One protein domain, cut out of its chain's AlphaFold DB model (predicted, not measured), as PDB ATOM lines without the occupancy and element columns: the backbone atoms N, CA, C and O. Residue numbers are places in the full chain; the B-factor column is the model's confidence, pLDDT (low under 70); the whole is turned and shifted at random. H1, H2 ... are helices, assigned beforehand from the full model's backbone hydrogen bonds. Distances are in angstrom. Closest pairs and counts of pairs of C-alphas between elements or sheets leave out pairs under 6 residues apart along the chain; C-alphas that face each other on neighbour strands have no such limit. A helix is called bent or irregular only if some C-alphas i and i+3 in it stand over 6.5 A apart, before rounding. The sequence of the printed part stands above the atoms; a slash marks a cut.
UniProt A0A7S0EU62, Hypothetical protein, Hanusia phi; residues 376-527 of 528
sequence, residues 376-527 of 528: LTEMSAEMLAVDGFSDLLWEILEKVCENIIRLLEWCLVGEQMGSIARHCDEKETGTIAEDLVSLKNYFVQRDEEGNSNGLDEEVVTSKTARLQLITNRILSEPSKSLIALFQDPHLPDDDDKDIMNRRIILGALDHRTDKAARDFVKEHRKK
ATOM      1  N   LEU A 376     -60.005 -16.962  30.785       96.19
ATOM      2  CA  LEU A 376     -59.459 -18.204  31.335       96.19
ATOM      3  C   LEU A 376     -60.278 -18.701  32.530       96.19
ATOM      4  O   LEU A 376     -60.445 -19.910  32.673       96.19
ATOM      5  N   THR A 377     -60.840 -17.803  33.339       95.50
ATOM      6  CA  THR A 377     -61.730 -18.144  34.458       95.50
ATOM      7  C   THR A 377     -63.048 -18.729  33.959       95.50
ATOM      8  O   THR A 377     -63.453 -19.785  34.436       95.50
ATOM      9  N   GLU A 378     -63.694 -18.105  32.968       95.19
ATOM     10  CA  GLU A 378     -64.917 -18.630  32.338       95.19
ATOM     11  C   GLU A 378     -64.675 -20.025  31.744       95.19
ATOM     12  O   GLU A 378     -65.427 -20.967  32.000       95.19
ATOM     13  N   MET A 379     -63.577 -20.180  31.005       95.94
ATOM     14  CA  MET A 379     -63.168 -21.451  30.414       95.94
ATOM     15  C   MET A 379     -62.869 -22.521  31.474       95.94
ATOM     16  O   MET A 379     -63.262 -23.676  31.309       95.94
ATOM     17  N   SER A 380     -62.185 -22.152  32.560       95.56
ATOM     18  CA  SER A 380     -61.866 -23.065  33.665       95.56
ATOM     19  C   SER A 380     -63.126 -23.501  34.400       95.56
ATOM     20  O   SER A 380     -63.277 -24.684  34.687       95.56
ATOM     21  N   ALA A 381     -64.054 -22.572  34.653       95.75
ATOM     22  CA  ALA A 381     -65.338 -22.869  35.274       95.75
ATOM     23  C   ALA A 381     -66.149 -23.857  34.430       95.75
ATOM     24  O   ALA A 381     -66.672 -24.828  34.969       95.75
ATOM     25  N   GLU A 382     -66.189 -23.662  33.108       95.94
ATOM     26  CA  GLU A 382     -66.825 -24.623  32.211       95.94
ATOM     27  C   GLU A 382     -66.099 -25.973  32.262       95.94
ATOM     28  O   GLU A 382     -66.731 -26.992  32.522       95.94
ATOM     29  N   MET A 383     -64.776 -26.025  32.074       95.94
ATOM     30  CA  MET A 383     -64.029 -27.292  32.056       95.94
ATOM     31  C   MET A 383     -64.121 -28.086  33.361       95.94
ATOM     32  O   MET A 383     -64.187 -29.312  33.306       95.94
ATOM     33  N   LEU A 384     -64.173 -27.407  34.506       95.25
ATOM     34  CA  LEU A 384     -64.235 -28.016  35.836       95.25
ATOM     35  C   LEU A 384     -65.665 -28.196  36.364       95.25
ATOM     36  O   LEU A 384     -65.836 -28.684  37.477       95.25
ATOM     37  N   ALA A 385     -66.694 -27.836  35.588       94.25
ATOM     38  CA  ALA A 385     -68.090 -28.003  35.997       94.25
ATOM     39  C   ALA A 385     -68.452 -29.470  36.299       94.25
ATOM     40  O   ALA A 385     -69.333 -29.733  37.114       94.25
ATOM     41  N   VAL A 386     -67.773 -30.414  35.640       93.56
ATOM     42  CA  VAL A 386     -67.908 -31.858  35.858       93.56
ATOM     43  C   VAL A 386     -66.515 -32.479  35.935       93.56
ATOM     44  O   VAL A 386     -65.626 -32.127  35.157       93.56
ATOM     45  N   ASP A 387     -66.335 -33.415  36.866       92.19
ATOM     46  CA  ASP A 387     -65.071 -34.119  37.072       92.19
ATOM     47  C   ASP A 387     -64.618 -34.896  35.821       92.19
ATOM     48  O   ASP A 387     -65.424 -35.382  35.027       92.19
ATOM     49  N   GLY A 388     -63.301 -35.063  35.667       92.25
ATOM     50  CA  GLY A 388     -62.704 -35.876  34.598       92.25
ATOM     51  C   GLY A 388     -62.240 -35.104  33.357       92.25
ATOM     52  O   GLY A 388     -61.747 -35.722  32.414       92.25
ATOM     53  N   PHE A 389     -62.339 -33.770  33.358       95.81
ATOM     54  CA  PHE A 389     -61.881 -32.909  32.256       95.81
ATOM     55  C   PHE A 389     -60.731 -31.951  32.628       95.81
ATOM     56  O   PHE A 389     -60.343 -31.119  31.808       95.81
ATOM     57  N   SER A 390     -60.137 -32.086  33.820       94.69
ATOM     58  CA  SER A 390     -59.009 -31.254  34.277       94.69
ATOM     59  C   SER A 390     -57.809 -31.302  33.330       94.69
ATOM     60  O   SER A 390     -57.214 -30.272  33.035       94.69
ATOM     61  N   ASP A 391     -57.494 -32.476  32.780       95.62
ATOM     62  CA  ASP A 391     -56.364 -32.636  31.858       95.62
ATOM     63  C   ASP A 391     -56.544 -31.793  30.588       95.62
ATOM     64  O   ASP A 391     -55.582 -31.233  30.064       95.62
ATOM     65  N   LEU A 392     -57.789 -31.625  30.122       96.88
ATOM     66  CA  LEU A 392     -58.098 -30.765  28.978       96.88
ATOM     67  C   LEU A 392     -57.852 -29.292  29.298       96.88
ATOM     68  O   LEU A 392     -57.350 -28.563  28.445       96.88
ATOM     69  N   LEU A 393     -58.199 -28.859  30.514       96.69
ATOM     70  CA  LEU A 393     -57.932 -27.499  30.971       96.69
ATOM     71  C   LEU A 393     -56.426 -27.217  30.957       96.69
ATOM     72  O   LEU A 393     -56.003 -26.206  30.394       96.69
ATOM     73  N   TRP A 394     -55.617 -28.130  31.499       96.19
ATOM     74  CA  TRP A 394     -54.161 -27.984  31.516       96.19
ATOM     75  C   TRP A 394     -53.571 -27.926  30.107       96.19
ATOM     76  O   TRP A 394     -52.754 -27.052  29.823       96.19
ATOM     77  N   GLU A 395     -54.042 -28.773  29.189       97.38
ATOM     78  CA  GLU A 395     -53.617 -28.721  27.787       97.38
ATOM     79  C   GLU A 395     -53.973 -27.390  27.102       97.38
ATOM     80  O   GLU A 395     -53.179 -26.869  26.311       97.38
ATOM     81  N   ILE A 396     -55.145 -26.812  27.395       97.31
ATOM     82  CA  ILE A 396     -55.523 -25.499  26.853       97.31
ATOM     83  C   ILE A 396     -54.652 -24.398  27.445       97.31
ATOM     84  O   ILE A 396     -54.123 -23.583  26.688       97.31
ATOM     85  N   LEU A 397     -54.461 -24.375  28.766       97.69
ATOM     86  CA  LEU A 397     -53.624 -23.377  29.431       97.69
ATOM     87  C   LEU A 397     -52.179 -23.428  28.922       97.69
ATOM     88  O   LEU A 397     -51.599 -22.379  28.634       97.69
ATOM     89  N   GLU A 398     -51.623 -24.626  28.719       97.31
ATOM     90  CA  GLU A 398     -50.297 -24.797  28.114       97.31
ATOM     91  C   GLU A 398     -50.248 -24.162  26.718       97.31
ATOM     92  O   GLU A 398     -49.305 -23.436  26.394       97.31
ATOM     93  N   LYS A 399     -51.279 -24.379  25.893       96.44
ATOM     94  CA  LYS A 399     -51.341 -23.812  24.540       96.44
ATOM     95  C   LYS A 399     -51.577 -22.308  24.518       96.44
ATOM     96  O   LYS A 399     -51.022 -21.634  23.651       96.44
ATOM     97  N   VAL A 400     -52.338 -21.760  25.463       97.62
ATOM     98  CA  VAL A 400     -52.479 -20.305  25.627       97.62
ATOM     99  C   VAL A 400     -51.125 -19.698  25.999       97.62
ATOM    100  O   VAL A 400     -50.694 -18.746  25.350       97.62
ATOM    101  N   CYS A 401     -50.418 -20.284  26.970       97.81
ATOM    102  CA  CYS A 401     -49.070 -19.865  27.356       97.81
ATOM    103  C   CYS A 401     -48.111 -19.897  26.154       97.81
ATOM    104  O   CYS A 401     -47.445 -18.906  25.855       97.81
ATOM    105  N   GLU A 402     -48.105 -21.003  25.404       96.00
ATOM    106  CA  GLU A 402     -47.294 -21.168  24.194       96.00
ATOM    107  C   GLU A 402     -47.596 -20.083  23.147       96.00
ATOM    108  O   GLU A 402     -46.674 -19.502  22.576       96.00
ATOM    109  N   ASN A 403     -48.869 -19.753  22.925       95.44
ATOM    110  CA  ASN A 403     -49.266 -18.715  21.975       95.44
ATOM    111  C   ASN A 403     -48.899 -17.298  22.434       95.44
ATOM    112  O   ASN A 403     -48.488 -16.489  21.600       95.44
ATOM    113  N   ILE A 404     -48.978 -17.000  23.734       97.00
ATOM    114  CA  ILE A 404     -48.479 -15.732  24.284       97.00
ATOM    115  C   ILE A 404     -46.962 -15.631  24.075       97.00
ATOM    116  O   ILE A 404     -46.477 -14.594  23.631       97.00
ATOM    117  N   ILE A 405     -46.207 -16.707  24.315       95.81
ATOM    118  CA  ILE A 405     -44.750 -16.737  24.095       95.81
ATOM    119  C   ILE A 405     -44.410 -16.531  22.616       95.81
ATOM    120  O   ILE A 405     -43.545 -15.714  22.301       95.81
ATOM    121  N   ARG A 406     -45.113 -17.214  21.703       92.56
ATOM    122  CA  ARG A 406     -44.951 -17.033  20.249       92.56
ATOM    123  C   ARG A 406     -45.194 -15.583  19.835       92.56
ATOM    124  O   ARG A 406     -44.431 -15.026  19.051       92.56
ATOM    125  N   LEU A 407     -46.237 -14.964  20.380       92.94
ATOM    126  CA  LEU A 407     -46.536 -13.562  20.129       92.94
ATOM    127  C   LEU A 407     -45.452 -12.633  20.695       92.94
ATOM    128  O   LEU A 407     -45.062 -11.689  20.017       92.94
ATOM    129  N   LEU A 408     -44.953 -12.888  21.907       94.69
ATOM    130  CA  LEU A 408     -43.870 -12.104  22.502       94.69
ATOM    131  C   LEU A 408     -42.587 -12.193  21.665       94.69
ATOM    132  O   LEU A 408     -41.969 -11.163  21.401       94.69
ATOM    133  N   GLU A 409     -42.209 -13.392  21.211       93.06
ATOM    134  CA  GLU A 409     -41.080 -13.580  20.290       93.06
ATOM    135  C   GLU A 409     -41.304 -12.773  19.006       93.06
ATOM    136  O   GLU A 409     -40.432 -12.005  18.595       93.06
ATOM    137  N   TRP A 410     -42.505 -12.850  18.425       90.81
ATOM    138  CA  TRP A 410     -42.861 -12.064  17.249       90.81
ATOM    139  C   TRP A 410     -42.776 -10.543  17.493       90.81
ATOM    140  O   TRP A 410     -42.211  -9.823  16.672       90.81
ATOM    141  N   CYS A 411     -43.259 -10.037  18.631       91.56
ATOM    142  CA  CYS A 411     -43.191  -8.612  18.972       91.56
ATOM    143  C   CYS A 411     -41.752  -8.088  19.120       91.56
ATOM    144  O   CYS A 411     -41.522  -6.890  18.931       91.56
ATOM    145  N   LEU A 412     -40.806  -8.954  19.494       92.75
ATOM    146  CA  LEU A 412     -39.437  -8.574  19.853       92.75
ATOM    147  C   LEU A 412     -38.419  -8.793  18.730       92.75
ATOM    148  O   LEU A 412     -37.496  -7.992  18.585       92.75
ATOM    149  N   VAL A 413     -38.557  -9.882  17.974       91.25
ATOM    150  CA  VAL A 413     -37.605 -10.289  16.924       91.25
ATOM    151  C   VAL A 413     -38.290 -10.758  15.637       91.25
ATOM    152  O   VAL A 413     -37.617 -11.216  14.714       91.25
ATOM    153  N   GLY A 414     -39.620 -10.681  15.565       86.19
ATOM    154  CA  GLY A 414     -40.380 -11.013  14.366       86.19
ATOM    155  C   GLY A 414     -40.283  -9.939  13.284       86.19
ATOM    156  O   GLY A 414     -39.689  -8.879  13.453       86.19
ATOM    157  N   GLU A 415     -40.890 -10.209  12.130       79.12
ATOM    158  CA  GLU A 415     -41.014  -9.187  11.094       79.12
ATOM    159  C   GLU A 415     -42.014  -8.104  11.524       79.12
ATOM    160  O   GLU A 415     -43.141  -8.399  11.934       79.12
ATOM    161  N   GLN A 416     -41.615  -6.838  11.388       69.75
ATOM    162  CA  GLN A 416     -42.458  -5.681  11.696       69.75
ATOM    163  C   GLN A 416     -43.758  -5.702  10.875       69.75
ATOM    164  O   GLN A 416     -43.736  -5.810   9.645       69.75
ATOM    165  N   MET A 417     -44.899  -5.505  11.540       62.62
ATOM    166  CA  MET A 417     -46.234  -5.509  10.924       62.62
ATOM    167  C   MET A 417     -46.522  -4.207  10.162       62.62
ATOM    168  O   MET A 417     -47.343  -3.386  10.570       62.62
ATOM    169  N   GLY A 418     -45.848  -3.994   9.031       63.69
ATOM    170  CA  GLY A 418     -46.089  -2.848   8.153       63.69
ATOM    171  C   GLY A 418     -45.963  -1.498   8.876       63.69
ATOM    172  O   GLY A 418     -44.862  -0.966   8.994       63.69
ATOM    173  N   SER A 419     -47.104  -0.938   9.298       62.66
ATOM    174  CA  SER A 419     -47.246   0.356   9.982       62.66
ATOM    175  C   SER A 419     -47.134   0.284  11.517       62.66
ATOM    176  O   SER A 419     -46.895   1.321  12.134       62.66
ATOM    177  N   ILE A 420     -47.272  -0.897  12.135       76.31
ATOM    178  CA  ILE A 420     -47.055  -1.091  13.580       76.31
ATOM    179  C   ILE A 420     -45.563  -1.351  13.793       76.31
ATOM    180  O   ILE A 420     -45.097  -2.484  13.683       76.31
ATOM    181  N   ALA A 421     -44.813  -0.276  14.031       82.56
ATOM    182  CA  ALA A 421     -43.381  -0.339  14.281       82.56
ATOM    183  C   ALA A 421     -43.104  -0.433  15.787       82.56
ATOM    184  O   ALA A 421     -43.408   0.500  16.528       82.56
ATOM    185  N   ARG A 422     -42.517  -1.548  16.224       89.38
ATOM    186  CA  ARG A 422     -42.025  -1.730  17.594       89.38
ATOM    187  C   ARG A 422     -40.540  -1.441  17.666       89.38
ATOM    188  O   ARG A 422     -39.788  -1.769  16.748       89.38
ATOM    189  N   HIS A 423     -40.116  -0.857  18.767       91.75
ATOM    190  CA  HIS A 423     -38.728  -0.552  19.045       91.75
ATOM    191  C   HIS A 423     -38.310  -1.267  20.319       91.75
ATOM    192  O   HIS A 423     -39.064  -1.279  21.283       91.75
ATOM    193  N   CYS A 424     -37.134  -1.880  20.322       93.38
ATOM    194  CA  CYS A 424     -36.611  -2.581  21.484       93.38
ATOM    195  C   CYS A 424     -35.125  -2.271  21.614       93.38
ATOM    196  O   CYS A 424     -34.294  -2.866  20.925       93.38
ATOM    197  N   ASP A 425     -34.778  -1.347  22.505       92.56
ATOM    198  CA  ASP A 425     -33.384  -0.998  22.773       92.56
ATOM    199  C   ASP A 425     -32.786  -1.874  23.889       92.56
ATOM    200  O   ASP A 425     -33.490  -2.502  24.674       92.56
ATOM    201  N   GLU A 426     -31.453  -1.931  23.968       92.38
ATOM    202  CA  GLU A 426     -30.717  -2.826  24.882       92.38
ATOM    203  C   GLU A 426     -31.129  -2.626  26.348       92.38
ATOM    204  O   GLU A 426     -31.243  -3.572  27.126       92.38
ATOM    205  N   LYS A 427     -31.435  -1.374  26.699       93.31
ATOM    206  CA  LYS A 427     -31.826  -0.948  28.044       93.31
ATOM    207  C   LYS A 427     -33.187  -1.493  28.481       93.31
ATOM    208  O   LYS A 427     -33.454  -1.538  29.676       93.31
ATOM    209  N   GLU A 428     -34.034  -1.898  27.538       93.25
ATOM    210  CA  GLU A 428     -35.388  -2.394  27.813       93.25
ATOM    211  C   GLU A 428     -35.422  -3.909  28.057       93.25
ATOM    212  O   GLU A 428     -36.454  -4.456  28.440       93.25
ATOM    213  N   THR A 429     -34.281  -4.590  27.911       94.19
ATOM    214  CA  THR A 429     -34.152  -6.034  28.155       94.19
ATOM    215  C   THR A 429     -34.564  -6.423  29.576       94.19
ATOM    216  O   THR A 429     -35.182  -7.469  29.769       94.19
ATOM    217  N   GLY A 430     -34.277  -5.571  30.569       96.06
ATOM    218  CA  GLY A 430     -34.702  -5.789  31.955       96.06
ATOM    219  C   GLY A 430     -36.225  -5.852  32.093       96.06
ATOM    220  O   GLY A 430     -36.746  -6.788  32.692       96.06
ATOM    221  N   THR A 431     -36.938  -4.927  31.446       96.38
ATOM    222  CA  THR A 431     -38.409  -4.892  31.412       96.38
ATOM    223  C   THR A 431     -38.987  -6.173  30.809       96.38
ATOM    224  O   THR A 431     -39.928  -6.747  31.350       96.38
ATOM    225  N   ILE A 432     -38.396  -6.663  29.714       96.62
ATOM    226  CA  ILE A 432     -38.829  -7.905  29.059       96.62
ATOM    227  C   ILE A 432     -38.588  -9.110  29.974       96.62
ATOM    228  O   ILE A 432     -39.446  -9.984  30.082       96.62
ATOM    229  N   ALA A 433     -37.439  -9.168  30.651       96.88
ATOM    230  CA  ALA A 433     -37.130 -10.249  31.582       96.88
ATOM    231  C   ALA A 433     -38.115 -10.288  32.767       96.88
ATOM    232  O   ALA A 433     -38.572 -11.366  33.142       96.88
ATOM    233  N   GLU A 434     -38.488  -9.129  33.319       97.25
ATOM    234  CA  GLU A 434     -39.531  -9.017  34.348       97.25
ATOM    235  C   GLU A 434     -40.902  -9.494  33.845       97.25
ATOM    236  O   GLU A 434     -41.613 -10.213  34.553       97.25
ATOM    237  N   ASP A 435     -41.272  -9.131  32.615       97.44
ATOM    238  CA  ASP A 435     -42.526  -9.564  31.993       97.44
ATOM    239  C   ASP A 435     -42.547 -11.091  31.787       97.44
ATOM    240  O   ASP A 435     -43.561 -11.731  32.061       97.44
ATOM    241  N   LEU A 436     -41.419 -11.712  31.414       97.12
ATOM    242  CA  LEU A 436     -41.305 -13.175  31.323       97.12
ATOM    243  C   LEU A 436     -41.441 -13.871  32.679       97.12
ATOM    244  O   LEU A 436     -42.061 -14.929  32.760       97.12
ATOM    245  N   VAL A 437     -40.874 -13.301  33.745       96.94
ATOM    246  CA  VAL A 437     -41.062 -13.828  35.108       96.94
ATOM    247  C   VAL A 437     -42.527 -13.709  35.526       96.94
ATOM    248  O   VAL A 437     -43.085 -14.652  36.078       96.94
ATOM    249  N   SER A 438     -43.170 -12.588  35.201       96.75
ATOM    250  CA  SER A 438     -44.592 -12.369  35.485       96.75
ATOM    251  C   SER A 438     -45.475 -13.373  34.741       96.75
ATOM    252  O   SER A 438     -46.375 -13.950  35.341       96.75
ATOM    253  N   LEU A 439     -45.166 -13.659  33.471       97.50
ATOM    254  CA  LEU A 439     -45.843 -14.691  32.681       97.50
ATOM    255  C   LEU A 439     -45.694 -16.083  33.302       97.50
ATOM    256  O   LEU A 439     -46.677 -16.813  33.402       97.50
ATOM    257  N   LYS A 440     -44.481 -16.444  33.744       96.94
ATOM    258  CA  LYS A 440     -44.237 -17.717  34.438       96.94
ATOM    259  C   LYS A 440     -45.097 -17.829  35.692       96.94
ATOM    260  O   LYS A 440     -45.820 -18.804  35.854       96.94
ATOM    261  N   ASN A 441     -45.055 -16.806  36.542       95.94
ATOM    262  CA  ASN A 441     -45.811 -16.786  37.791       95.94
ATOM    263  C   ASN A 441     -47.324 -16.841  37.545       95.94
ATOM    264  O   ASN A 441     -48.022 -17.540  38.274       95.94
ATOM    265  N   TYR A 442     -47.814 -16.159  36.504       96.69
ATOM    266  CA  TYR A 442     -49.230 -16.152  36.137       96.69
ATOM    267  C   TYR A 442     -49.750 -17.546  35.771       96.69
ATOM    268  O   TYR A 442     -50.829 -17.923  36.209       96.69
ATOM    269  N   PHE A 443     -48.984 -18.331  35.006       97.00
ATOM    270  CA  PHE A 443     -49.413 -19.673  34.597       97.00
ATOM    271  C   PHE A 443     -49.145 -20.759  35.640       97.00
ATOM    272  O   PHE A 443     -49.882 -21.738  35.661       97.00
ATOM    273  N   VAL A 444     -48.126 -20.605  36.490       96.06
ATOM    274  CA  VAL A 444     -47.829 -21.558  37.577       96.06
ATOM    275  C   VAL A 444     -48.757 -21.343  38.780       96.06
ATOM    276  O   VAL A 444     -49.127 -22.301  39.446       96.06
ATOM    277  N   GLN A 445     -49.165 -20.098  39.058       92.25
ATOM    278  CA  GLN A 445     -50.039 -19.733  40.184       92.25
ATOM    279  C   GLN A 445     -49.602 -20.359  41.518       92.25
ATOM    280  O   GLN A 445     -50.291 -21.209  42.085       92.25
ATOM    281  N   ARG A 446     -48.432 -19.951  42.023       88.81
ATOM    282  CA  ARG A 446     -47.962 -20.411  43.337       88.81
ATOM    283  C   ARG A 446     -48.837 -19.858  44.458       88.81
ATOM    284  O   ARG A 446     -49.076 -18.651  44.501       88.81
ATOM    285  N   ASP A 447     -49.260 -20.725  45.369       88.38
ATOM    286  CA  ASP A 447     -49.861 -20.307  46.635       88.38
ATOM    287  C   ASP A 447     -48.804 -19.807  47.642       88.38
ATOM    288  O   ASP A 447     -47.596 -19.807  47.380       88.38
ATOM    289  N   GLU A 448     -49.270 -19.362  48.810       87.06
ATOM    290  CA  GLU A 448     -48.412 -18.905  49.913       87.06
ATOM    291  C   GLU A 448     -47.511 -20.019  50.477       87.06
ATOM    292  O   GLU A 448     -46.476 -19.734  51.081       87.06
ATOM    293  N   GLU A 449     -47.882 -21.284  50.264       84.88
ATOM    294  CA  GLU A 449     -47.152 -22.474  50.709       84.88
ATOM    295  C   GLU A 449     -46.120 -22.954  49.666       84.88
ATOM    296  O   GLU A 449     -45.264 -23.788  49.968       84.88
ATOM    297  N   GLY A 450     -46.145 -22.381  48.459       83.50
ATOM    298  CA  GLY A 450     -45.262 -22.696  47.341       83.50
ATOM    299  C   GLY A 450     -45.781 -23.782  46.394       83.50
ATOM    300  O   GLY A 450     -45.065 -24.118  45.442       83.50
ATOM    301  N   ASN A 451     -46.993 -24.304  46.604       85.31
ATOM    302  CA  ASN A 451     -47.626 -25.275  45.715       85.31
ATOM    303  C   ASN A 451     -48.145 -24.591  44.447       85.31
ATOM    304  O   ASN A 451     -48.614 -23.455  44.471       85.31
ATOM    305  N   SER A 452     -48.048 -25.301  43.326       86.94
ATOM    306  CA  SER A 452     -48.550 -24.849  42.028       86.94
ATOM    307  C   SER A 452     -50.039 -25.159  41.912       86.94
ATOM    308  O   SER A 452     -50.409 -26.331  41.921       86.94
ATOM    309  N   ASN A 453     -50.875 -24.130  41.763       88.50
ATOM    310  CA  ASN A 453     -52.300 -24.289  41.449       88.50
ATOM    311  C   ASN A 453     -52.591 -24.188  39.941       88.50
ATOM    312  O   ASN A 453     -53.717 -24.435  39.514       88.50
ATOM    313  N   GLY A 454     -51.584 -23.827  39.142       92.25
ATOM    314  CA  GLY A 454     -51.650 -23.770  37.688       92.25
ATOM    315  C   GLY A 454     -50.816 -24.862  37.015       92.25
ATOM    316  O   GLY A 454     -50.692 -25.982  37.507       92.25
ATOM    317  N   LEU A 455     -50.235 -24.521  35.866       95.88
ATOM    318  CA  LEU A 455     -49.365 -25.407  35.097       95.88
ATOM    319  C   LEU A 455     -48.094 -25.775  35.864       95.88
ATOM    320  O   LEU A 455     -47.537 -24.963  36.601       95.88
ATOM    321  N   ASP A 456     -47.579 -26.972  35.589       94.88
ATOM    322  CA  ASP A 456     -46.291 -27.419  36.109       94.88
ATOM    323  C   ASP A 456     -45.157 -26.447  35.718       94.88
ATOM    324  O   ASP A 456     -45.031 -26.010  34.566       94.88
ATOM    325  N   GLU A 457     -44.315 -26.099  36.692       95.06
ATOM    326  CA  GLU A 457     -43.224 -25.143  36.511       95.06
ATOM    327  C   GLU A 457     -42.202 -25.594  35.461       95.06
ATOM    328  O   GLU A 457     -41.674 -24.753  34.725       95.06
ATOM    329  N   GLU A 458     -41.921 -26.894  35.362       95.69
ATOM    330  CA  GLU A 458     -41.008 -27.442  34.362       95.69
ATOM    331  C   GLU A 458     -41.574 -27.226  32.956       95.69
ATOM    332  O   GLU A 458     -40.849 -26.788  32.055       95.69
ATOM    333  N   VAL A 459     -42.885 -27.428  32.778       95.31
ATOM    334  CA  VAL A 459     -43.578 -27.195  31.503       95.31
ATOM    335  C   VAL A 459     -43.478 -25.722  31.108       95.31
ATOM    336  O   VAL A 459     -43.014 -25.408  30.008       95.31
ATOM    337  N   VAL A 460     -43.832 -24.795  32.003       96.88
ATOM    338  CA  VAL A 460     -43.792 -23.350  31.707       96.88
ATOM    339  C   VAL A 460     -42.354 -22.861  31.483       96.88
ATOM    340  O   VAL A 460     -42.079 -22.067  30.573       96.88
ATOM    341  N   THR A 461     -41.396 -23.366  32.262       96.19
ATOM    342  CA  THR A 461     -39.971 -23.045  32.104       96.19
ATOM    343  C   THR A 461     -39.436 -23.537  30.764       96.19
ATOM    344  O   THR A 461     -38.755 -22.784  30.068       96.19
ATOM    345  N   SER A 462     -39.795 -24.755  30.359       96.00
ATOM    346  CA  SER A 462     -39.425 -25.321  29.063       96.00
ATOM    347  C   SER A 462     -39.947 -24.468  27.901       96.00
ATOM    348  O   SER A 462     -39.184 -24.099  27.006       96.00
ATOM    349  N   LYS A 463     -41.218 -24.043  27.950       95.00
ATOM    350  CA  LYS A 463     -41.831 -23.203  26.901       95.00
ATOM    351  C   LYS A 463     -41.198 -21.817  26.799       95.00
ATOM    352  O   LYS A 463     -41.032 -21.289  25.702       95.00
ATOM    353  N   THR A 464     -40.829 -21.221  27.928       96.62
ATOM    354  CA  THR A 464     -40.242 -19.868  27.980       96.62
ATOM    355  C   THR A 464     -38.729 -19.846  27.749       96.62
ATOM    356  O   THR A 464     -38.174 -18.772  27.510       96.62
ATOM    357  N   ALA A 465     -38.050 -20.999  27.780       95.88
ATOM    358  CA  ALA A 465     -36.592 -21.094  27.709       95.88
ATOM    359  C   ALA A 465     -36.005 -20.421  26.460       95.88
ATOM    360  O   ALA A 465     -35.047 -19.652  26.563       95.88
ATOM    361  N   ARG A 466     -36.600 -20.662  25.285       94.25
ATOM    362  CA  ARG A 466     -36.150 -20.058  24.020       94.25
ATOM    363  C   ARG A 466     -36.217 -18.535  24.077       94.25
ATOM    364  O   ARG A 466     -35.221 -17.867  23.808       94.25
ATOM    365  N   LEU A 467     -37.365 -17.991  24.471       95.50
ATOM    366  CA  LEU A 467     -37.565 -16.547  24.554       95.50
ATOM    367  C   LEU A 467     -36.647 -15.913  25.604       95.50
ATOM    368  O   LEU A 467     -36.046 -14.878  25.346       95.50
ATOM    369  N   GLN A 468     -36.442 -16.579  26.742       96.00
ATOM    370  CA  GLN A 468     -35.502 -16.130  27.765       96.00
ATOM    371  C   GLN A 468     -34.057 -16.078  27.243       96.00
ATOM    372  O   GLN A 468     -33.312 -15.153  27.575       96.00
ATOM    373  N   LEU A 469     -33.650 -17.027  26.396       95.38
ATOM    374  CA  LEU A 469     -32.344 -16.979  25.742       95.38
ATOM    375  C   LEU A 469     -32.251 -15.848  24.708       95.38
ATOM    376  O   LEU A 469     -31.222 -15.178  24.663       95.38
ATOM    377  N   ILE A 470     -33.305 -15.601  23.922       95.31
ATOM    378  CA  ILE A 470     -33.369 -14.455  22.998       95.31
ATOM    379  C   ILE A 470     -33.208 -13.146  23.781       95.31
ATOM    380  O   ILE A 470     -32.364 -12.319  23.437       95.31
ATOM    381  N   THR A 471     -33.942 -12.982  24.882       95.81
ATOM    382  CA  THR A 471     -33.828 -11.814  25.764       95.81
ATOM    383  C   THR A 471     -32.400 -11.643  26.288       95.81
ATOM    384  O   THR A 471     -31.820 -10.571  26.143       95.81
ATOM    385  N   ASN A 472     -31.799 -12.707  26.824       94.62
ATOM    386  CA  ASN A 472     -30.507 -12.638  27.515       94.62
ATOM    387  C   ASN A 472     -29.268 -12.663  26.610       94.62
ATOM    388  O   ASN A 472     -28.174 -12.396  27.102       94.62
ATOM    389  N   ARG A 473     -29.388 -13.088  25.346       94.56
ATOM    390  CA  ARG A 473     -28.237 -13.243  24.435       94.56
ATOM    391  C   ARG A 473     -28.342 -12.450  23.142       94.56
ATOM    392  O   ARG A 473     -27.326 -12.269  22.486       94.56
ATOM    393  N   ILE A 474     -29.543 -12.032  22.748       94.94
ATOM    394  CA  ILE A 474     -29.755 -11.246  21.527       94.94
ATOM    395  C   ILE A 474     -30.160  -9.824  21.903       94.94
ATOM    396  O   ILE A 474     -29.487  -8.868  21.528       94.94
ATOM    397  N   LEU A 475     -31.236  -9.664  22.678       94.88
ATOM    398  CA  LEU A 475     -31.788  -8.338  22.981       94.88
ATOM    399  C   LEU A 475     -30.915  -7.526  23.948       94.88
ATOM    400  O   LEU A 475     -30.937  -6.295  23.885       94.88
ATOM    401  N   SER A 476     -30.103  -8.191  24.769       95.44
ATOM    402  CA  SER A 476     -29.098  -7.566  25.636       95.44
ATOM    403  C   SER A 476     -27.811  -7.156  24.918       95.44
ATOM    404  O   SER A 476     -26.997  -6.455  25.507       95.44
ATOM    405  N   GLU A 477     -27.577  -7.612  23.685       95.94
ATOM    406  CA  GLU A 477     -26.320  -7.347  22.983       95.94
ATOM    407  C   GLU A 477     -26.383  -6.031  22.197       95.94
ATOM    408  O   GLU A 477     -27.375  -5.753  21.506       95.94
ATOM    409  N   PRO A 478     -25.318  -5.213  22.215       95.94
ATOM    410  CA  PRO A 478     -25.285  -3.980  21.452       95.94
ATOM    411  C   PRO A 478     -25.273  -4.281  19.951       95.94
ATOM    412  O   PRO A 478     -24.648  -5.234  19.478       95.94
ATOM    413  N   SER A 479     -25.882  -3.396  19.161       96.25
ATOM    414  CA  SER A 479     -26.060  -3.586  17.713       96.25
ATOM    415  C   SER A 479     -24.755  -3.856  16.958       96.25
ATOM    416  O   SER A 479     -24.746  -4.599  15.982       96.25
ATOM    417  N   LYS A 480     -23.621  -3.317  17.424       95.81
ATOM    418  CA  LYS A 480     -22.299  -3.593  16.833       95.81
ATOM    419  C   LYS A 480     -21.877  -5.060  16.976       95.81
ATOM    420  O   LYS A 480     -21.342  -5.612  16.019       95.81
ATOM    421  N   SER A 481     -22.111  -5.669  18.140       96.12
ATOM    422  CA  SER A 481     -21.803  -7.083  18.389       96.12
ATOM    423  C   SER A 481     -22.693  -7.980  17.539       96.12
ATOM    424  O   SER A 481     -22.197  -8.877  16.865       96.12
ATOM    425  N   LEU A 482     -23.994  -7.675  17.489       95.81
ATOM    426  CA  LEU A 482     -24.959  -8.401  16.664       95.81
ATOM    427  C   LEU A 482     -24.618  -8.339  15.171       95.81
ATOM    428  O   LEU A 482     -24.691  -9.351  14.482       95.81
ATOM    429  N   ILE A 483     -24.191  -7.179  14.666       96.31
ATOM    430  CA  ILE A 483     -23.741  -7.026  13.275       96.31
ATOM    431  C   ILE A 483     -22.496  -7.877  12.997       96.31
ATOM    432  O   ILE A 483     -22.424  -8.523  11.953       96.31
ATOM    433  N   ALA A 484     -21.521  -7.892  13.912       95.50
ATOM    434  CA  ALA A 484     -20.326  -8.719  13.763       95.50
ATOM    435  C   ALA A 484     -20.678 -10.215  13.751       95.50
ATOM    436  O   ALA A 484     -20.188 -10.948  12.898       95.50
ATOM    437  N   LEU A 485     -21.581 -10.639  14.640       94.25
ATOM    438  CA  LEU A 485     -22.082 -12.010  14.690       94.25
ATOM    439  C   LEU A 485     -22.843 -12.380  13.413       94.25
ATOM    440  O   LEU A 485     -22.621 -13.446  12.851       94.25
ATOM    441  N   PHE A 486     -23.681 -11.476  12.896       94.06
ATOM    442  CA  PHE A 486     -24.367 -11.683  11.625       94.06
ATOM    443  C   PHE A 486     -23.379 -11.870  10.471       94.06
ATOM    444  O   PHE A 486     -23.682 -12.580   9.529       94.06
ATOM    445  N   GLN A 487     -22.199 -11.253  10.490       93.25
ATOM    446  CA  GLN A 487     -21.216 -11.402   9.412       93.25
ATOM    447  C   GLN A 487     -20.444 -12.729   9.456       93.25
ATOM    448  O   GLN A 487     -19.737 -13.033   8.493       93.25
ATOM    449  N   ASP A 488     -20.591 -13.528  10.515       92.75
ATOM    450  CA  ASP A 488     -19.950 -14.836  10.616       92.75
ATOM    451  C   ASP A 488     -20.491 -15.784   9.525       92.75
ATOM    452  O   ASP A 488     -21.705 -15.998   9.443       92.75
ATOM    453  N   PRO A 489     -19.639 -16.354   8.651       90.31
ATOM    454  CA  PRO A 489     -20.066 -17.287   7.609       90.31
ATOM    455  C   PRO A 489     -20.610 -18.617   8.149       90.31
ATOM    456  O   PRO A 489     -21.285 -19.325   7.406       90.31
ATOM    457  N   HIS A 490     -20.337 -18.970   9.407       89.81
ATOM    458  CA  HIS A 490     -20.829 -20.199  10.034       89.81
ATOM    459  C   HIS A 490     -22.211 -20.052  10.673       89.81
ATOM    460  O   HIS A 490     -22.785 -21.051  11.104       89.81
ATOM    461  N   LEU A 491     -22.752 -18.832  10.727       90.31
ATOM    462  CA  LEU A 491     -24.063 -18.582  11.304       90.31
ATOM    463  C   LEU A 491     -25.177 -19.146  10.395       90.31
ATOM    464  O   LEU A 491     -25.217 -18.773   9.215       90.31
ATOM    465  N   PRO A 492     -26.088 -19.992  10.919       90.50
ATOM    466  CA  PRO A 492     -27.229 -20.509  10.167       90.50
ATOM    467  C   PRO A 492     -28.142 -19.388   9.660       90.50
ATOM    468  O   PRO A 492     -28.399 -18.410  10.367       90.50
ATOM    469  N   ASP A 493     -28.669 -19.542   8.445       82.75
ATOM    470  CA  ASP A 493     -29.556 -18.540   7.845       82.75
ATOM    471  C   ASP A 493     -30.960 -18.568   8.470       82.75
ATOM    472  O   ASP A 493     -31.484 -17.522   8.859       82.75
ATOM    473  N   ASP A 494     -31.544 -19.761   8.586       79.56
ATOM    474  CA  ASP A 494     -32.917 -19.970   9.051       79.56
ATOM    475  C   ASP A 494     -33.054 -21.355   9.704       79.56
ATOM    476  O   ASP A 494     -33.541 -22.310   9.103       79.56
ATOM    477  N   ASP A 495     -32.514 -21.489  10.918       82.19
ATOM    478  CA  ASP A 495     -32.736 -22.671  11.757       82.19
ATOM    479  C   ASP A 495     -33.624 -22.285  12.940       82.19
ATOM    480  O   ASP A 495     -33.168 -21.639  13.884       82.19
ATOM    481  N   ASP A 496     -34.891 -22.697  12.894       74.44
ATOM    482  CA  ASP A 496     -35.885 -22.438  13.941       74.44
ATOM    483  C   ASP A 496     -35.509 -23.029  15.303       74.44
ATOM    484  O   ASP A 496     -36.040 -22.604  16.332       74.44
ATOM    485  N   LYS A 497     -34.600 -24.007  15.343       80.56
ATOM    486  CA  LYS A 497     -34.135 -24.610  16.596       80.56
ATOM    487  C   LYS A 497     -33.019 -23.804  17.242       80.56
ATOM    488  O   LYS A 497     -32.890 -23.843  18.465       80.56
ATOM    489  N   ASP A 498     -32.251 -23.058  16.452       85.75
ATOM    490  CA  ASP A 498     -31.210 -22.176  16.962       85.75
ATOM    491  C   ASP A 498     -31.780 -20.774  17.231       85.75
ATOM    492  O   ASP A 498     -32.644 -20.259  16.518       85.75
ATOM    493  N   ILE A 499     -31.320 -20.152  18.309       87.12
ATOM    494  CA  ILE A 499     -31.587 -18.737  18.603       87.12
ATOM    495  C   ILE A 499     -30.552 -17.834  17.921       87.12
ATOM    496  O   ILE A 499     -30.825 -16.664  17.668       87.12
ATOM    497  N   MET A 500     -29.361 -18.372  17.632       89.00
ATOM    498  CA  MET A 500     -28.245 -17.695  16.979       89.00
ATOM    499  C   MET A 500     -28.311 -17.940  15.474       89.00
ATOM    500  O   MET A 500     -27.411 -18.522  14.879       89.00
ATOM    501  N   ASN A 501     -29.393 -17.497  14.844       92.50
ATOM    502  CA  ASN A 501     -29.531 -17.542  13.393       92.50
ATOM    503  C   ASN A 501     -29.656 -16.121  12.819       92.50
ATOM    504  O   ASN A 501     -29.990 -15.158  13.522       92.50
ATOM    505  N   ARG A 502     -29.371 -15.970  11.521       92.38
ATOM    506  CA  ARG A 502     -29.426 -14.667  10.840       92.38
ATOM    507  C   ARG A 502     -30.812 -14.038  10.910       92.38
ATOM    508  O   ARG A 502     -30.894 -12.817  11.032       92.38
ATOM    509  N   ARG A 503     -31.883 -14.837  10.841       91.38
ATOM    510  CA  ARG A 503     -33.273 -14.356  10.900       91.38
ATOM    511  C   ARG A 503     -33.561 -13.615  12.208       91.38
ATOM    512  O   ARG A 503     -34.003 -12.470  12.157       91.38
ATOM    513  N   ILE A 504     -33.241 -14.216  13.352       92.56
ATOM    514  CA  ILE A 504     -33.473 -13.644  14.686       92.56
ATOM    515  C   ILE A 504     -32.587 -12.420  14.926       92.56
ATOM    516  O   ILE A 504     -33.075 -11.399  15.411       92.56
ATOM    517  N   ILE A 505     -31.306 -12.472  14.538       94.56
ATOM    518  CA  ILE A 505     -30.402 -11.318  14.681       94.56
ATOM    519  C   ILE A 505     -30.879 -10.140  13.827       94.56
ATOM    520  O   ILE A 505     -30.905  -9.002  14.298       94.56
ATOM    521  N   LEU A 506     -31.261 -10.394  12.572       92.75
ATOM    522  CA  LEU A 506     -31.768  -9.348  11.688       92.75
ATOM    523  C   LEU A 506     -33.088  -8.770  12.206       92.75
ATOM    524  O   LEU A 506     -33.266  -7.556  12.143       92.75
ATOM    525  N   GLY A 507     -33.969  -9.617  12.743       92.19
ATOM    526  CA  GLY A 507     -35.194  -9.204  13.422       92.19
ATOM    527  C   GLY A 507     -34.898  -8.272  14.593       92.19
ATOM    528  O   GLY A 507     -35.359  -7.137  14.605       92.19
ATOM    529  N   ALA A 508     -34.024  -8.676  15.517       94.38
ATOM    530  CA  ALA A 508     -33.617  -7.826  16.634       94.38
ATOM    531  C   ALA A 508     -33.051  -6.472  16.166       94.38
ATOM    532  O   ALA A 508     -33.445  -5.428  16.682       94.38
ATOM    533  N   LEU A 509     -32.173  -6.464  15.153       94.19
ATOM    534  CA  LEU A 509     -31.609  -5.235  14.581       94.19
ATOM    535  C   LEU A 509     -32.666  -4.343  13.910       94.19
ATOM    536  O   LEU A 509     -32.544  -3.122  13.966       94.19
ATOM    537  N   ASP A 510     -33.710  -4.909  13.302       92.00
ATOM    538  CA  ASP A 510     -34.808  -4.137  12.700       92.00
ATOM    539  C   ASP A 510     -35.678  -3.422  13.747       92.00
ATOM    540  O   ASP A 510     -36.297  -2.400  13.451       92.00
ATOM    541  N   HIS A 511     -35.695  -3.927  14.982       91.81
ATOM    542  CA  HIS A 511     -36.372  -3.303  16.119       91.81
ATOM    543  C   HIS A 511     -35.494  -2.269  16.854       91.81
ATOM    544  O   HIS A 511     -35.990  -1.558  17.725       91.81
ATOM    545  N   ARG A 512     -34.207  -2.122  16.520       93.94
ATOM    546  CA  ARG A 512     -33.316  -1.138  17.164       93.94
ATOM    547  C   ARG A 512     -33.502   0.270  16.595       93.94
ATOM    548  O   ARG A 512     -33.649   0.463  15.386       93.94
ATOM    549  N   THR A 513     -33.397   1.288  17.452       91.88
ATOM    550  CA  THR A 513     -33.492   2.699  17.021       91.88
ATOM    551  C   THR A 513     -32.138   3.327  16.671       91.88
ATOM    552  O   THR A 513     -32.068   4.380  16.015       91.88
ATOM    553  N   ASP A 514     -31.036   2.688  17.068       94.50
ATOM    554  CA  ASP A 514     -29.700   3.231  16.867       94.50
ATOM    555  C   ASP A 514     -29.310   3.291  15.382       94.50
ATOM    556  O   ASP A 514     -29.836   2.598  14.510       94.50
ATOM    557  N   LYS A 515     -28.386   4.201  15.070       93.31
ATOM    558  CA  LYS A 515     -27.985   4.460  13.686       93.31
ATOM    559  C   LYS A 515     -27.299   3.249  13.039       93.31
ATOM    560  O   LYS A 515     -27.516   3.015  11.856       93.31
ATOM    561  N   ALA A 516     -26.490   2.497  13.789       94.94
ATOM    562  CA  ALA A 516     -25.718   1.392  13.225       94.94
ATOM    563  C   ALA A 516     -26.637   0.252  12.774       94.94
ATOM    564  O   ALA A 516     -26.486  -0.237  11.655       94.94
ATOM    565  N   ALA A 517     -27.622  -0.110  13.599       94.06
ATOM    566  CA  ALA A 517     -28.626  -1.102  13.233       94.06
ATOM    567  C   ALA A 517     -29.457  -0.660  12.018       94.06
ATOM    568  O   ALA A 517     -29.577  -1.404  11.045       94.06
ATOM    569  N   ARG A 518     -29.953   0.587  12.014       91.31
ATOM    570  CA  ARG A 518     -30.752   1.118  10.896       91.31
ATOM    571  C   ARG A 518     -29.995   1.139   9.569       91.31
ATOM    572  O   ARG A 518     -30.552   0.724   8.551       91.31
ATOM    573  N   ASP A 519     -28.746   1.604   9.570       93.06
ATOM    574  CA  ASP A 519     -27.908   1.639   8.366       93.06
ATOM    575  C   ASP A 519     -27.658   0.211   7.842       93.06
ATOM    576  O   ASP A 519     -27.800  -0.048   6.644       93.06
ATOM    577  N   PHE A 520     -27.379  -0.735   8.747       94.75
ATOM    578  CA  PHE A 520     -27.145  -2.141   8.418       94.75
ATOM    579  C   PHE A 520     -28.380  -2.838   7.826       94.75
ATOM    580  O   PHE A 520     -28.286  -3.484   6.777       94.75
ATOM    581  N   VAL A 521     -29.547  -2.687   8.460       91.19
ATOM    582  CA  VAL A 521     -30.812  -3.280   7.994       91.19
ATOM    583  C   VAL A 521     -31.214  -2.695   6.639       91.19
ATOM    584  O   VAL A 521     -31.618  -3.438   5.742       91.19
ATOM    585  N   LYS A 522     -31.039  -1.379   6.437       88.81
ATOM    586  CA  LYS A 522     -31.300  -0.719   5.147       88.81
ATOM    587  C   LYS A 522     -30.415  -1.277   4.029       88.81
ATOM    588  O   LYS A 522     -30.884  -1.418   2.901       88.81
ATOM    589  N   GLU A 523     -29.154  -1.598   4.314       90.56
ATOM    590  CA  GLU A 523     -28.262  -2.227   3.335       90.56
ATOM    591  C   GLU A 523     -28.710  -3.654   2.985       90.56
ATOM    592  O   GLU A 523     -28.739  -4.017   1.807       90.56
ATOM    593  N   HIS A 524     -29.091  -4.452   3.983       86.00
ATOM    594  CA  HIS A 524     -29.467  -5.855   3.782       86.00
ATOM    595  C   HIS A 524     -30.820  -6.014   3.090       86.00
ATOM    596  O   HIS A 524     -30.970  -6.892   2.242       86.00
ATOM    597  N   ARG A 525     -31.780  -5.122   3.357       79.88
ATOM    598  CA  ARG A 525     -33.065  -5.107   2.643       79.88
ATOM    599  C   ARG A 525     -32.929  -4.785   1.161       79.88
ATOM    600  O   ARG A 525     -33.669  -5.339   0.370       79.88
ATOM    601  N   LYS A 526     -31.965  -3.946   0.767       69.81
ATOM    602  CA  LYS A 526     -31.709  -3.625  -0.651       69.81
ATOM    603  C   LYS A 526     -31.133  -4.791  -1.459       69.81
ATOM    604  O   LYS A 526     -31.086  -4.697  -2.684       69.81
ATOM    605  N   LYS A 527     -30.604  -5.820  -0.786       60.66
ATOM    606  CA  LYS A 527     -29.995  -7.004  -1.413       60.66
ATOM    607  C   LYS A 527     -30.982  -8.169  -1.570       60.66
ATOM    608  O   LYS A 527     -30.688  -9.064  -2.357       60.66
TER     609      LYS A 527
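What this domain is: This is residues 376 to 527 of the 528 residues of the protein "Hypothetical protein" of Hanusia phi (UniProt A0A7S0EU62). Three long helices, H2, H3 and H4, lie side by side as a bundle, and three short ones, H5, H6 and H7, cluster as a head at one end of it. At the other end the short helix H1 folds back beside the first turn of H2, and the three long links are loops with no named element. The printed part has 152 residues with seven named helices, H1 to H7 in chain order, and no named strand: the class is all helix. It is loose, with a radius of gyration of the C-alphas of 18.6 A, and elongated, spanning 59 by 30 by 30 A.

How they stand to each other: H2, residues 390 to 413, is the longest helix; with H3, residues 426 to 444, and H4, residues 457 to 475, it makes an up and down bundle, each helix running against the one before. H2 touches H4 with residues 398 to 409 alone, closest C-alphas Glu 409 and Leu 467 at 6.3 A, and they run the same way. H3 and H4, a hairpin, touch at a shallow tilt of 6 degrees, closest C-alphas Glu 426 and Leu 475 at 5.9 A. H2 and H3 are close but not clearly touching, their closest C-alphas, Cys 401 and Phe 443, 7.3 A apart. H1, residues 376 to 383, forms a hairpin with H2, touching its residues 390 to 393 alone; the closest C-alphas are Met 383 and Leu 393, 6.2 A. The hub is H6, residues 502 to 510, which touches H2 at a steep tilt of 66 degrees, closest C-alphas Val 413 and Gly 507 at 4.4 A, and only just touches H4, with 3 pairs of C-alphas within 8 A, the closest Leu 475 and Ala 508 at 6.6 A. H5, residues 479 to 486, forms a hairpin with H6, closest C-alphas Phe 486 and Arg 502 at 5.9 A. H7, residues 515 to 525, touches H6, closest C-alphas Leu 509 and Ala 517 at 5.3 A, and H5, closest C-alphas Ser 479 and Ala 517 at 5.7 A. Every O i to N i+4 pair is within hydrogen-bond range in H1, H2, H5, H6 and H7, against 13 of 15 in H3 and 12 of 15 in H4.

Where its parts are: H2 measures 34.6 A from C-alpha 390 at (-59.009, -31.254, 34.277) to C-alpha 413 at (-37.605, -10.289, 16.924). H3 measures 28.4 A and is irregular, but only just: C-alphas 427 and 430 are 6.9 A apart. H4, 24.4 A, is irregular, with C-alphas 463 and 466 7.1 A apart and a kink of 49 degrees near residue 464. H7 ends with C-alpha 525 at (-33.065, -5.107, 2.643).

The domain as a whole: The C-alphas farthest apart, Asp 387 and Glu 523, are 59.2 A apart. The printed part has no cut. The links H2 to H3, H3 to H4 and H5 to H6 are long. The mean pLDDT of the printed part is 91.8; residues 416 to 419 and 526 to 527 are under 70.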